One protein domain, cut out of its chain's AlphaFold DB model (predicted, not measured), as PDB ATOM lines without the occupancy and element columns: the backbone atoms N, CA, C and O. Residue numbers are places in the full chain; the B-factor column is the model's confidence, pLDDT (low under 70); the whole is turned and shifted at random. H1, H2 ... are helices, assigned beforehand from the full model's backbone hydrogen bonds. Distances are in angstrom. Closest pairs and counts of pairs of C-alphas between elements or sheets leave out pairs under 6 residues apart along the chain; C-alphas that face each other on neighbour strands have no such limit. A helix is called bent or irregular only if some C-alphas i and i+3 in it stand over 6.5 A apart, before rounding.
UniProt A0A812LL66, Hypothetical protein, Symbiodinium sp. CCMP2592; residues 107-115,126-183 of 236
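Overview. This is residues 107 to 115 and 126 to 183 of the 236 residues of the protein "Hypothetical protein" of Symbiodinium sp. CCMP2592 (UniProt A0A812LL66). A long helical hairpin of two helices, H2 and H3, slanting a little past each other, with a short helix, H1, packed on one side of the pair and touching both. The last residues of H3, 174 to 183, stick out beyond the rest and lengthen the whole into a rod. The printed part has 67 residues, with three named helices in the order H1, H2, H3 and no named strand; the class is all helix. The whole is loose, with a radius of gyration of the C-alphas of 13.9 A, and spans 50 by 18 by 16 A.

Arrangement. H1, residues 107 to 115, touches H2, residues 126 to 149, with residues 132 to 143 of H2 alone. Their closest C-alphas are those of Thr 112 and Leu 136, 6.1 A apart, and they run opposite ways at a shallow tilt of 31 degrees. H1 also touches H3, residues 156 to 183, with residues 159 to 170 of H3 alone. Here the closest C-alphas are those of Leu 115 and Met 170, 6.2 A apart, and the two run the same way at a shallow tilt of 23 degrees. H2 and H3 form a helical hairpin and touch, with the closest C-alphas, those of Leu 135 and Ala 166, 6.6 A apart. They run opposite ways at a shallow tilt of 33 degrees, only just short of steep. The helix packing is mostly aligned, with the three touching pairs at a shallow tilt. In H2 and H3 every O i to N i+4 pair is within hydrogen-bond range; in H1, 4 of 5 are.

Along the chain. H1 begins at C-alpha 107, at (115.631, 134.161, 72.718), and is irregular, but only just: C-alphas 107 and 110 are 6.9 A apart. H2 measures 34.5 A from its first to its last C-alpha, which is that of Asp 149 at (132.891, 134.601, 71.827). H3, the longest helix with 28 residues, measures 40.3 A and ends at C-alpha 183, at (91.542, 139.989, 97.598).

Size, cuts and confidence. The two C-alphas farthest apart are those of Lys 151 and Thr 183, at 50.2 A. Residues 116 to 125 are not printed, and C-alphas 115 and 126 are 15.0 A apart across this cut, which lies in the link from H1 to H2. The link from H2 to H3, with 6 residues, is short. Residues 174 to 183 of H3 stand free; the body without them spans 36 by 17 by 16 A. The mean pLDDT of the printed part is 84.0, and residues 149 to 153 and 179 to 183 are under 70.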
ATOM      1  N   PHE A 107     116.552 135.058  72.036       87.12
ATOM      2  CA  PHE A 107     115.631 134.161  72.718       87.12
ATOM      3  C   PHE A 107     115.413 134.502  74.203       87.12
ATOM      4  O   PHE A 107     114.285 134.433  74.690       87.12
ATOM      5  N   LEU A 108     116.469 134.864  74.939       89.44
ATOM      6  CA  LEU A 108     116.420 135.115  76.387       89.44
ATOM      7  C   LEU A 108     116.228 136.596  76.750       89.44
ATOM      8  O   LEU A 108     115.747 136.898  77.848       89.44
ATOM      9  N   ALA A 109     116.565 137.542  75.871       87.88
ATOM     10  CA  ALA A 109     116.424 138.969  76.172       87.88
ATOM     11  C   ALA A 109     114.972 139.366  76.518       87.88
ATOM     12  O   ALA A 109     114.773 139.959  77.581       87.88
ATOM     13  N   PRO A 110     113.936 138.964  75.750       88.44
ATOM     14  CA  PRO A 110     112.559 139.354  76.064       88.44
ATOM     15  C   PRO A 110     112.069 138.797  77.410       88.44
ATOM     16  O   PRO A 110     111.377 139.486  78.166       88.44
ATOM     17  N   CYS A 111     112.434 137.551  77.742       88.44
ATOM     18  CA  CYS A 111     111.995 136.935  78.995       88.44
ATOM     19  C   CYS A 111     112.717 137.530  80.208       88.44
ATOM     20  O   CYS A 111     112.098 137.735  81.250       88.44
ATOM     21  N   THR A 112     114.008 137.850  80.081       88.81
ATOM     22  CA  THR A 112     114.779 138.466  81.171       88.81
ATOM     23  C   THR A 112     114.358 139.911  81.435       88.81
ATOM     24  O   THR A 112     114.271 140.314  82.594       88.81
ATOM     25  N   GLU A 113     114.025 140.683  80.398       90.06
ATOM     26  CA  GLU A 113     113.483 142.039  80.543       90.06
ATOM     27  C   GLU A 113     112.118 142.039  81.246       90.06
ATOM     28  O   GLU A 113     111.895 142.788  82.205       90.06
ATOM     29  N   THR A 114     111.224 141.145  80.822       87.50
ATOM     30  CA  THR A 114     109.895 141.007  81.429       87.50
ATOM     31  C   THR A 114     110.002 140.579  82.894       87.50
ATOM     32  O   THR A 114     109.357 141.174  83.758       87.50
ATOM     33  N   LEU A 115     110.865 139.604  83.203       88.44
ATOM     34  CA  LEU A 115     111.074 139.131  84.571       88.44
ATOM     35  C   LEU A 115     111.647 140.231  85.480       88.44
ATOM     36  O   LEU A 115     111.153 140.410  86.591       88.44
ATOM     37  N   ALA A 126     110.663 136.712  99.457       86.69
ATOM     38  CA  ALA A 126     112.121 136.639  99.348       86.69
ATOM     39  C   ALA A 126     112.578 135.440  98.495       86.69
ATOM     40  O   ALA A 126     113.508 135.577  97.709       86.69
ATOM     41  N   ALA A 127     111.871 134.308  98.589       88.25
ATOM     42  CA  ALA A 127     112.149 133.117  97.791       88.25
ATOM     43  C   ALA A 127     111.918 133.350  96.288       88.25
ATOM     44  O   ALA A 127     112.778 133.012  95.482       88.25
ATOM     45  N   ASP A 128     110.800 133.982  95.910       88.81
ATOM     46  CA  ASP A 128     110.503 134.288  94.502       88.81
ATOM     47  C   ASP A 128     111.504 135.297  93.911       88.81
ATOM     48  O   ASP A 128     111.883 135.199  92.744       88.81
ATOM     49  N   ARG A 129     111.930 136.282  94.715       88.00
ATOM     50  CA  ARG A 129     112.951 137.260  94.312       88.00
ATOM     51  C   ARG A 129     114.301 136.597  94.098       88.00
ATOM     52  O   ARG A 129     114.924 136.835  93.071       88.00
ATOM     53  N   GLN A 130     114.712 135.738  95.028       90.75
ATOM     54  CA  GLN A 130     115.962 135.002  94.908       90.75
ATOM     55  C   GLN A 130     115.951 134.084  93.676       90.75
ATOM     56  O   GLN A 130     116.899 134.102  92.897       90.75
ATOM     57  N   GLU A 131     114.863 133.347  93.437       91.50
ATOM     58  CA  GLU A 131     114.719 132.507  92.239       91.50
ATOM     59  C   GLU A 131     114.806 133.347  90.952       91.50
ATOM     60  O   GLU A 131     115.476 132.958  89.993       91.50
ATOM     61  N   ALA A 132     114.186 134.531  90.930       89.88
ATOM     62  CA  ALA A 132     114.277 135.431  89.786       89.88
ATOM     63  C   ALA A 132     115.702 135.961  89.565       89.88
ATOM     64  O   ALA A 132     116.160 136.013  88.427       89.88
ATOM     65  N   GLU A 133     116.407 136.346  90.629       90.94
ATOM     66  CA  GLU A 133     117.794 136.812  90.561       90.94
ATOM     67  C   GLU A 133     118.735 135.717  90.047       90.94
ATOM     68  O   GLU A 133     119.550 135.979  89.160       90.94
ATOM     69  N   GLU A 134     118.577 134.480  90.523       91.88
ATOM     70  CA  GLU A 134     119.341 133.319  90.056       91.88
ATOM     71  C   GLU A 134     119.109 133.052  88.560       91.88
ATOM     72  O   GLU A 134     120.062 132.861  87.796       91.88
ATOM     73  N   LEU A 135     117.850 133.098  88.111       92.25
ATOM     74  CA  LEU A 135     117.498 132.920  86.700       92.25
ATOM     75  C   LEU A 135     118.029 134.057  85.823       92.25
ATOM     76  O   LEU A 135     118.541 133.806  84.729       92.25
ATOM     77  N   LEU A 136     117.946 135.301  86.297       92.25
ATOM     78  CA  LEU A 136     118.477 136.466  85.593       92.25
ATOM     79  C   LEU A 136     120.001 136.417  85.487       92.25
ATOM     80  O   LEU A 136     120.536 136.753  84.429       92.25
ATOM     81  N   ALA A 137     120.698 135.988  86.540       91.88
ATOM     82  CA  ALA A 137     122.146 135.820  86.531       91.88
ATOM     83  C   ALA A 137     122.571 134.737  85.530       91.88
ATOM     84  O   ALA A 137     123.443 134.981  84.695       91.88
ATOM     85  N   ALA A 138     121.906 133.578  85.551       89.75
ATOM     86  CA  ALA A 138     122.191 132.479  84.631       89.75
ATOM     87  C   ALA A 138     121.939 132.866  83.164       89.75
ATOM     88  O   ALA A 138     122.800 132.657  82.309       89.75
ATOM     89  N   ALA A 139     120.801 133.500  82.866       89.25
ATOM     90  CA  ALA A 139     120.505 133.969  81.515       89.25
ATOM     91  C   ALA A 139     121.486 135.063  81.057       89.25
ATOM     92  O   ALA A 139     121.929 135.053  79.911       89.25
ATOM     93  N   SER A 140     121.877 135.976  81.953       89.31
ATOM     94  CA  SER A 140     122.851 137.030  81.637       89.31
ATOM     95  C   SER A 140     124.242 136.466  81.357       89.31
ATOM     96  O   SER A 140     124.928 136.990  80.482       89.31
ATOM     97  N   ALA A 141     124.654 135.396  82.042       88.31
ATOM     98  CA  ALA A 141     125.923 134.725  81.778       88.31
ATOM     99  C   ALA A 141     125.961 134.136  80.359       88.31
ATOM    100  O   ALA A 141     126.914 134.394  79.631       88.31
ATOM    101  N   ILE A 142     124.900 133.438  79.937       86.88
ATOM    102  CA  ILE A 142     124.804 132.867  78.582       86.88
ATOM    103  C   ILE A 142     124.778 133.969  77.519       86.88
ATOM    104  O   ILE A 142     125.530 133.910  76.550       86.88
ATOM    105  N   MET A 143     123.954 135.001  77.715       86.75
ATOM    106  CA  MET A 143     123.878 136.129  76.782       86.75
ATOM    107  C   MET A 143     125.210 136.887  76.679       86.75
ATOM    108  O   MET A 143     125.594 137.317  75.596       86.75
ATOM    109  N   SER A 144     125.940 137.038  77.789       85.31
ATOM    110  CA  SER A 144     127.247 137.711  77.794       85.31
ATOM    111  C   SER A 144     128.332 136.865  77.136       85.31
ATOM    112  O   SER A 144     129.169 137.410  76.420       85.31
ATOM    113  N   ALA A 145     128.316 135.548  77.349       82.31
ATOM    114  CA  ALA A 145     129.250 134.630  76.709       82.31
ATOM    115  C   ALA A 145     129.074 134.639  75.179       82.31
ATOM    116  O   ALA A 145     130.048 134.742  74.433       82.31
ATOM    117  N   GLU A 146     127.825 134.707  74.707       81.12
ATOM    118  CA  GLU A 146     127.522 134.868  73.284       81.12
ATOM    119  C   GLU A 146     128.052 136.189  72.696       81.12
ATOM    120  O   GLU A 146     128.617 136.182  71.599       81.12
ATOM    121  N   LEU A 147     127.925 137.308  73.423       79.94
ATOM    122  CA  LEU A 147     128.461 138.608  72.990       79.94
ATOM    123  C   LEU A 147     129.991 138.612  72.861       79.94
ATOM    124  O   LEU A 147     130.524 139.353  72.034       79.94
ATOM    125  N   VAL A 148     130.693 137.837  73.693       78.50
ATOM    126  CA  VAL A 148     132.161 137.825  73.747       78.50
ATOM    127  C   VAL A 148     132.754 136.869  72.718       78.50
ATOM    128  O   VAL A 148     133.675 137.260  72.002       78.50
ATOM    129  N   ASP A 149     132.237 135.643  72.622       69.44
ATOM    130  CA  ASP A 149     132.891 134.601  71.827       69.44
ATOM    131  C   ASP A 149     132.297 134.410  70.428       69.44
ATOM    132  O   ASP A 149     132.974 133.828  69.578       69.44
ATOM    133  N   GLY A 150     131.073 134.886  70.140       58.97
ATOM    134  CA  GLY A 150     130.431 134.920  68.806       58.97
ATOM    135  C   GLY A 150     130.342 133.587  68.028       58.97
ATOM    136  O   GLY A 150     129.780 133.526  66.936       58.97
ATOM    137  N   LYS A 151     130.932 132.520  68.567       58.72
ATOM    138  CA  LYS A 151     131.126 131.179  68.010       58.72
ATOM    139  C   LYS A 151     130.959 130.100  69.075       58.72
ATOM    140  O   LYS A 151     131.111 128.918  68.756       58.72
ATOM    141  N   GLU A 152     130.687 130.482  70.325       63.72
ATOM    142  CA  GLU A 152     130.428 129.511  71.373       63.72
ATOM    143  C   GLU A 152     129.202 128.685  70.985       63.72
ATOM    144  O   GLU A 152     128.166 129.192  70.546       63.72
ATOM    145  N   LYS A 153     129.359 127.365  71.063       68.38
ATOM    146  CA  LYS A 153     128.312 126.424  70.702       68.38
ATOM    147  C   LYS A 153     127.208 126.555  71.744       68.38
ATOM    148  O   LYS A 153     127.325 125.997  72.826       68.38
ATOM    149  N   GLN A 154     126.151 127.283  71.399       76.62
ATOM    150  CA  GLN A 154     125.028 127.518  72.299       76.62
ATOM    151  C   GLN A 154     124.470 126.202  72.856       76.62
ATOM    152  O   GLN A 154     124.052 125.309  72.102       76.62
ATOM    153  N   ASP A 155     124.434 126.108  74.185       84.56
ATOM    154  CA  ASP A 155     123.782 125.019  74.907       84.56
ATOM    155  C   ASP A 155     122.263 125.236  74.905       84.56
ATOM    156  O   ASP A 155     121.646 125.703  75.862       84.56
ATOM    157  N   TRP A 156     121.652 124.940  73.757       83.50
ATOM    158  CA  TRP A 156     120.211 125.069  73.542       83.50
ATOM    159  C   TRP A 156     119.343 124.363  74.598       83.50
ATOM    160  O   TRP A 156     118.332 124.948  74.986       83.50
ATOM    161  N   PRO A 157     119.674 123.146  75.074       87.31
ATOM    162  CA  PRO A 157     118.995 122.538  76.217       87.31
ATOM    163  C   PRO A 157     118.931 123.443  77.451       87.31
ATOM    164  O   PRO A 157     117.855 123.609  78.027       87.31
ATOM    165  N   GLU A 158     120.050 124.059  77.828       87.44
ATOM    166  CA  GLU A 158     120.115 124.942  78.993       87.44
ATOM    167  C   GLU A 158     119.380 126.265  78.749       87.44
ATOM    168  O   GLU A 158     118.599 126.708  79.592       87.44
ATOM    169  N   ILE A 159     119.522 126.849  77.556       88.62
ATOM    170  CA  ILE A 159     118.773 128.043  77.130       88.62
ATOM    171  C   ILE A 159     117.259 127.797  77.215       88.62
ATOM    172  O   ILE A 159     116.511 128.606  77.769       88.62
ATOM    173  N   LEU A 160     116.791 126.652  76.712       89.62
ATOM    174  CA  LEU A 160     115.386 126.260  76.791       89.62
ATOM    175  C   LEU A 160     114.943 126.036  78.237       89.62
ATOM    176  O   LEU A 160     113.836 126.441  78.598       89.62
ATOM    177  N   ARG A 161     115.782 125.416  79.073       92.06
ATOM    178  CA  ARG A 161     115.496 125.219  80.498       92.06
ATOM    179  C   ARG A 161     115.314 126.560  81.207       92.06
ATOM    180  O   ARG A 161     114.304 126.742  81.883       92.06
ATOM    181  N   LEU A 162     116.236 127.501  81.006       91.44
ATOM    182  CA  LEU A 162     116.188 128.839  81.599       91.44
ATOM    183  C   LEU A 162     114.971 129.630  81.137       91.44
ATOM    184  O   LEU A 162     114.255 130.179  81.968       91.44
ATOM    185  N   HIS A 163     114.677 129.623  79.836       91.56
ATOM    186  CA  HIS A 163     113.466 130.247  79.309       91.56
ATOM    187  C   HIS A 163     112.198 129.651  79.942       91.56
ATOM    188  O   HIS A 163     111.275 130.372  80.317       91.56
ATOM    189  N   THR A 164     112.136 128.324  80.082       91.12
ATOM    190  CA  THR A 164     110.993 127.642  80.714       91.12
ATOM    191  C   THR A 164     110.836 128.064  82.167       91.12
ATOM    192  O   THR A 164     109.754 128.469  82.568       91.12
ATOM    193  N   ALA A 165     111.922 128.029  82.936       91.69
ATOM    194  CA  ALA A 165     111.896 128.416  84.338       91.69
ATOM    195  C   ALA A 165     111.510 129.894  84.514       91.69
ATOM    196  O   ALA A 165     110.681 130.215  85.360       91.69
ATOM    197  N   ALA A 166     112.038 130.785  83.669       90.31
ATOM    198  CA  ALA A 166     111.680 132.199  83.683       90.31
ATOM    199  C   ALA A 166     110.194 132.415  83.358       90.31
ATOM    200  O   ALA A 166     109.519 133.173  84.048       90.31
ATOM    201  N   THR A 167     109.663 131.735  82.338       91.12
ATOM    202  CA  THR A 167     108.240 131.838  81.965       91.12
ATOM    203  C   THR A 167     107.304 131.260  83.022       91.12
ATOM    204  O   THR A 167     106.298 131.892  83.342       91.12
ATOM    205  N   ASP A 168     107.659 130.125  83.623       92.44
ATOM    206  CA  ASP A 168     106.924 129.543  84.748       92.44
ATOM    207  C   ASP A 168     106.903 130.489  85.956       92.44
ATOM    208  O   ASP A 168     105.849 130.720  86.552       92.44
ATOM    209  N   LEU A 169     108.052 131.075  86.308       90.75
ATOM    210  CA  LEU A 169     108.135 132.023  87.412       90.75
ATOM    211  C   LEU A 169     107.311 133.283  87.125       90.75
ATOM    212  O   LEU A 169     106.541 133.703  87.984       90.75
ATOM    213  N   MET A 170     107.403 133.849  85.918       91.31
ATOM    214  CA  MET A 170     106.589 135.003  85.521       91.31
ATOM    215  C   MET A 170     105.090 134.720  85.655       91.31
ATOM    216  O   MET A 170     104.383 135.547  86.225       91.31
ATOM    217  N   ALA A 171     104.618 133.552  85.207       89.50
ATOM    218  CA  ALA A 171     103.217 133.160  85.354       89.50
ATOM    219  C   ALA A 171     102.801 133.090  86.833       89.50
ATOM    220  O   ALA A 171     101.820 133.716  87.229       89.50
ATOM    221  N   ARG A 172     103.601 132.431  87.685       89.31
ATOM    222  CA  ARG A 172     103.326 132.361  89.135       89.31
ATOM    223  C   ARG A 172     103.279 133.741  89.789       89.31
ATOM    224  O   ARG A 172     102.450 133.984  90.663       89.31
ATOM    225  N   LEU A 173     104.189 134.634  89.410       86.69
ATOM    226  CA  LEU A 173     104.259 135.980  89.971       86.69
ATOM    227  C   LEU A 173     103.082 136.849  89.511       86.69
ATOM    228  O   LEU A 173     102.530 137.600  90.315       86.69
ATOM    229  N   GLN A 174     102.652 136.707  88.257       86.31
ATOM    230  CA  GLN A 174     101.453 137.365  87.741       86.31
ATOM    231  C   GLN A 174     100.185 136.867  88.444       86.31
ATOM    232  O   GLN A 174      99.381 137.691  88.877       86.31
ATOM    233  N   ASP A 175     100.041 135.557  88.645       83.75
ATOM    234  CA  ASP A 175      98.902 134.974  89.366       83.75
ATOM    235  C   ASP A 175      98.838 135.468  90.817       83.75
ATOM    236  O   ASP A 175      97.774 135.860  91.308       83.75
ATOM    237  N   LYS A 176      99.987 135.520  91.505       79.12
ATOM    238  CA  LYS A 176     100.090 136.079  92.865       79.12
ATOM    239  C   LYS A 176      99.679 137.550  92.902       79.12
ATOM    240  O   LYS A 176      98.945 137.948  93.806       79.12
ATOM    241  N   HIS A 177     100.112 138.344  91.923       75.88
ATOM    242  CA  HIS A 177      99.748 139.756  91.831       75.88
ATOM    243  C   HIS A 177      98.238 139.938  91.618       75.88
ATOM    244  O   HIS A 177      97.595 140.678  92.357       75.88
ATOM    245  N   GLN A 178      97.646 139.202  90.672       74.50
ATOM    246  CA  GLN A 178      96.205 139.263  90.408       74.50
ATOM    247  C   GLN A 178      95.372 138.791  91.606       74.50
ATOM    248  O   GLN A 178      94.354 139.400  91.933       74.50
ATOM    249  N   THR A 179      95.814 137.744  92.306       65.50
ATOM    250  CA  THR A 179      95.125 137.226  93.498       65.50
ATOM    251  C   THR A 179      95.176 138.225  94.657       65.50
ATOM    252  O   THR A 179      94.179 138.423  95.360       65.50
ATOM    253  N   ALA A 180      96.313 138.903  94.845       62.16
ATOM    254  CA  ALA A 180      96.448 139.959  95.843       62.16
ATOM    255  C   ALA A 180      95.529 141.154  95.530       62.16
ATOM    256  O   ALA A 180      94.840 141.648  96.425       62.16
ATOM    257  N   GLU A 181      95.446 141.574  94.265       61.06
ATOM    258  CA  GLU A 181      94.539 142.645  93.835       61.06
ATOM    259  C   GLU A 181      93.056 142.259  93.967       61.06
ATOM    260  O   GLU A 181      92.241 143.073  94.409       61.06
ATOM    261  N   ALA A 182      92.690 141.017  93.639       61.84
ATOM    262  CA  ALA A 182      91.325 140.513  93.786       61.84
ATOM    263  C   ALA A 182      90.891 140.449  95.261       61.84
ATOM    264  O   ALA A 182      89.777 140.849  95.608       61.84
ATOM    265  N   THR A 183      91.796 140.029  96.150       62.12
ATOM    266  CA  THR A 183      91.542 139.989  97.598       62.12
ATOM    267  C   THR A 183      91.328 141.394  98.166       62.12
ATOM    268  O   THR A 183      90.427 141.595  98.976       62.12
TER     269      THR A 183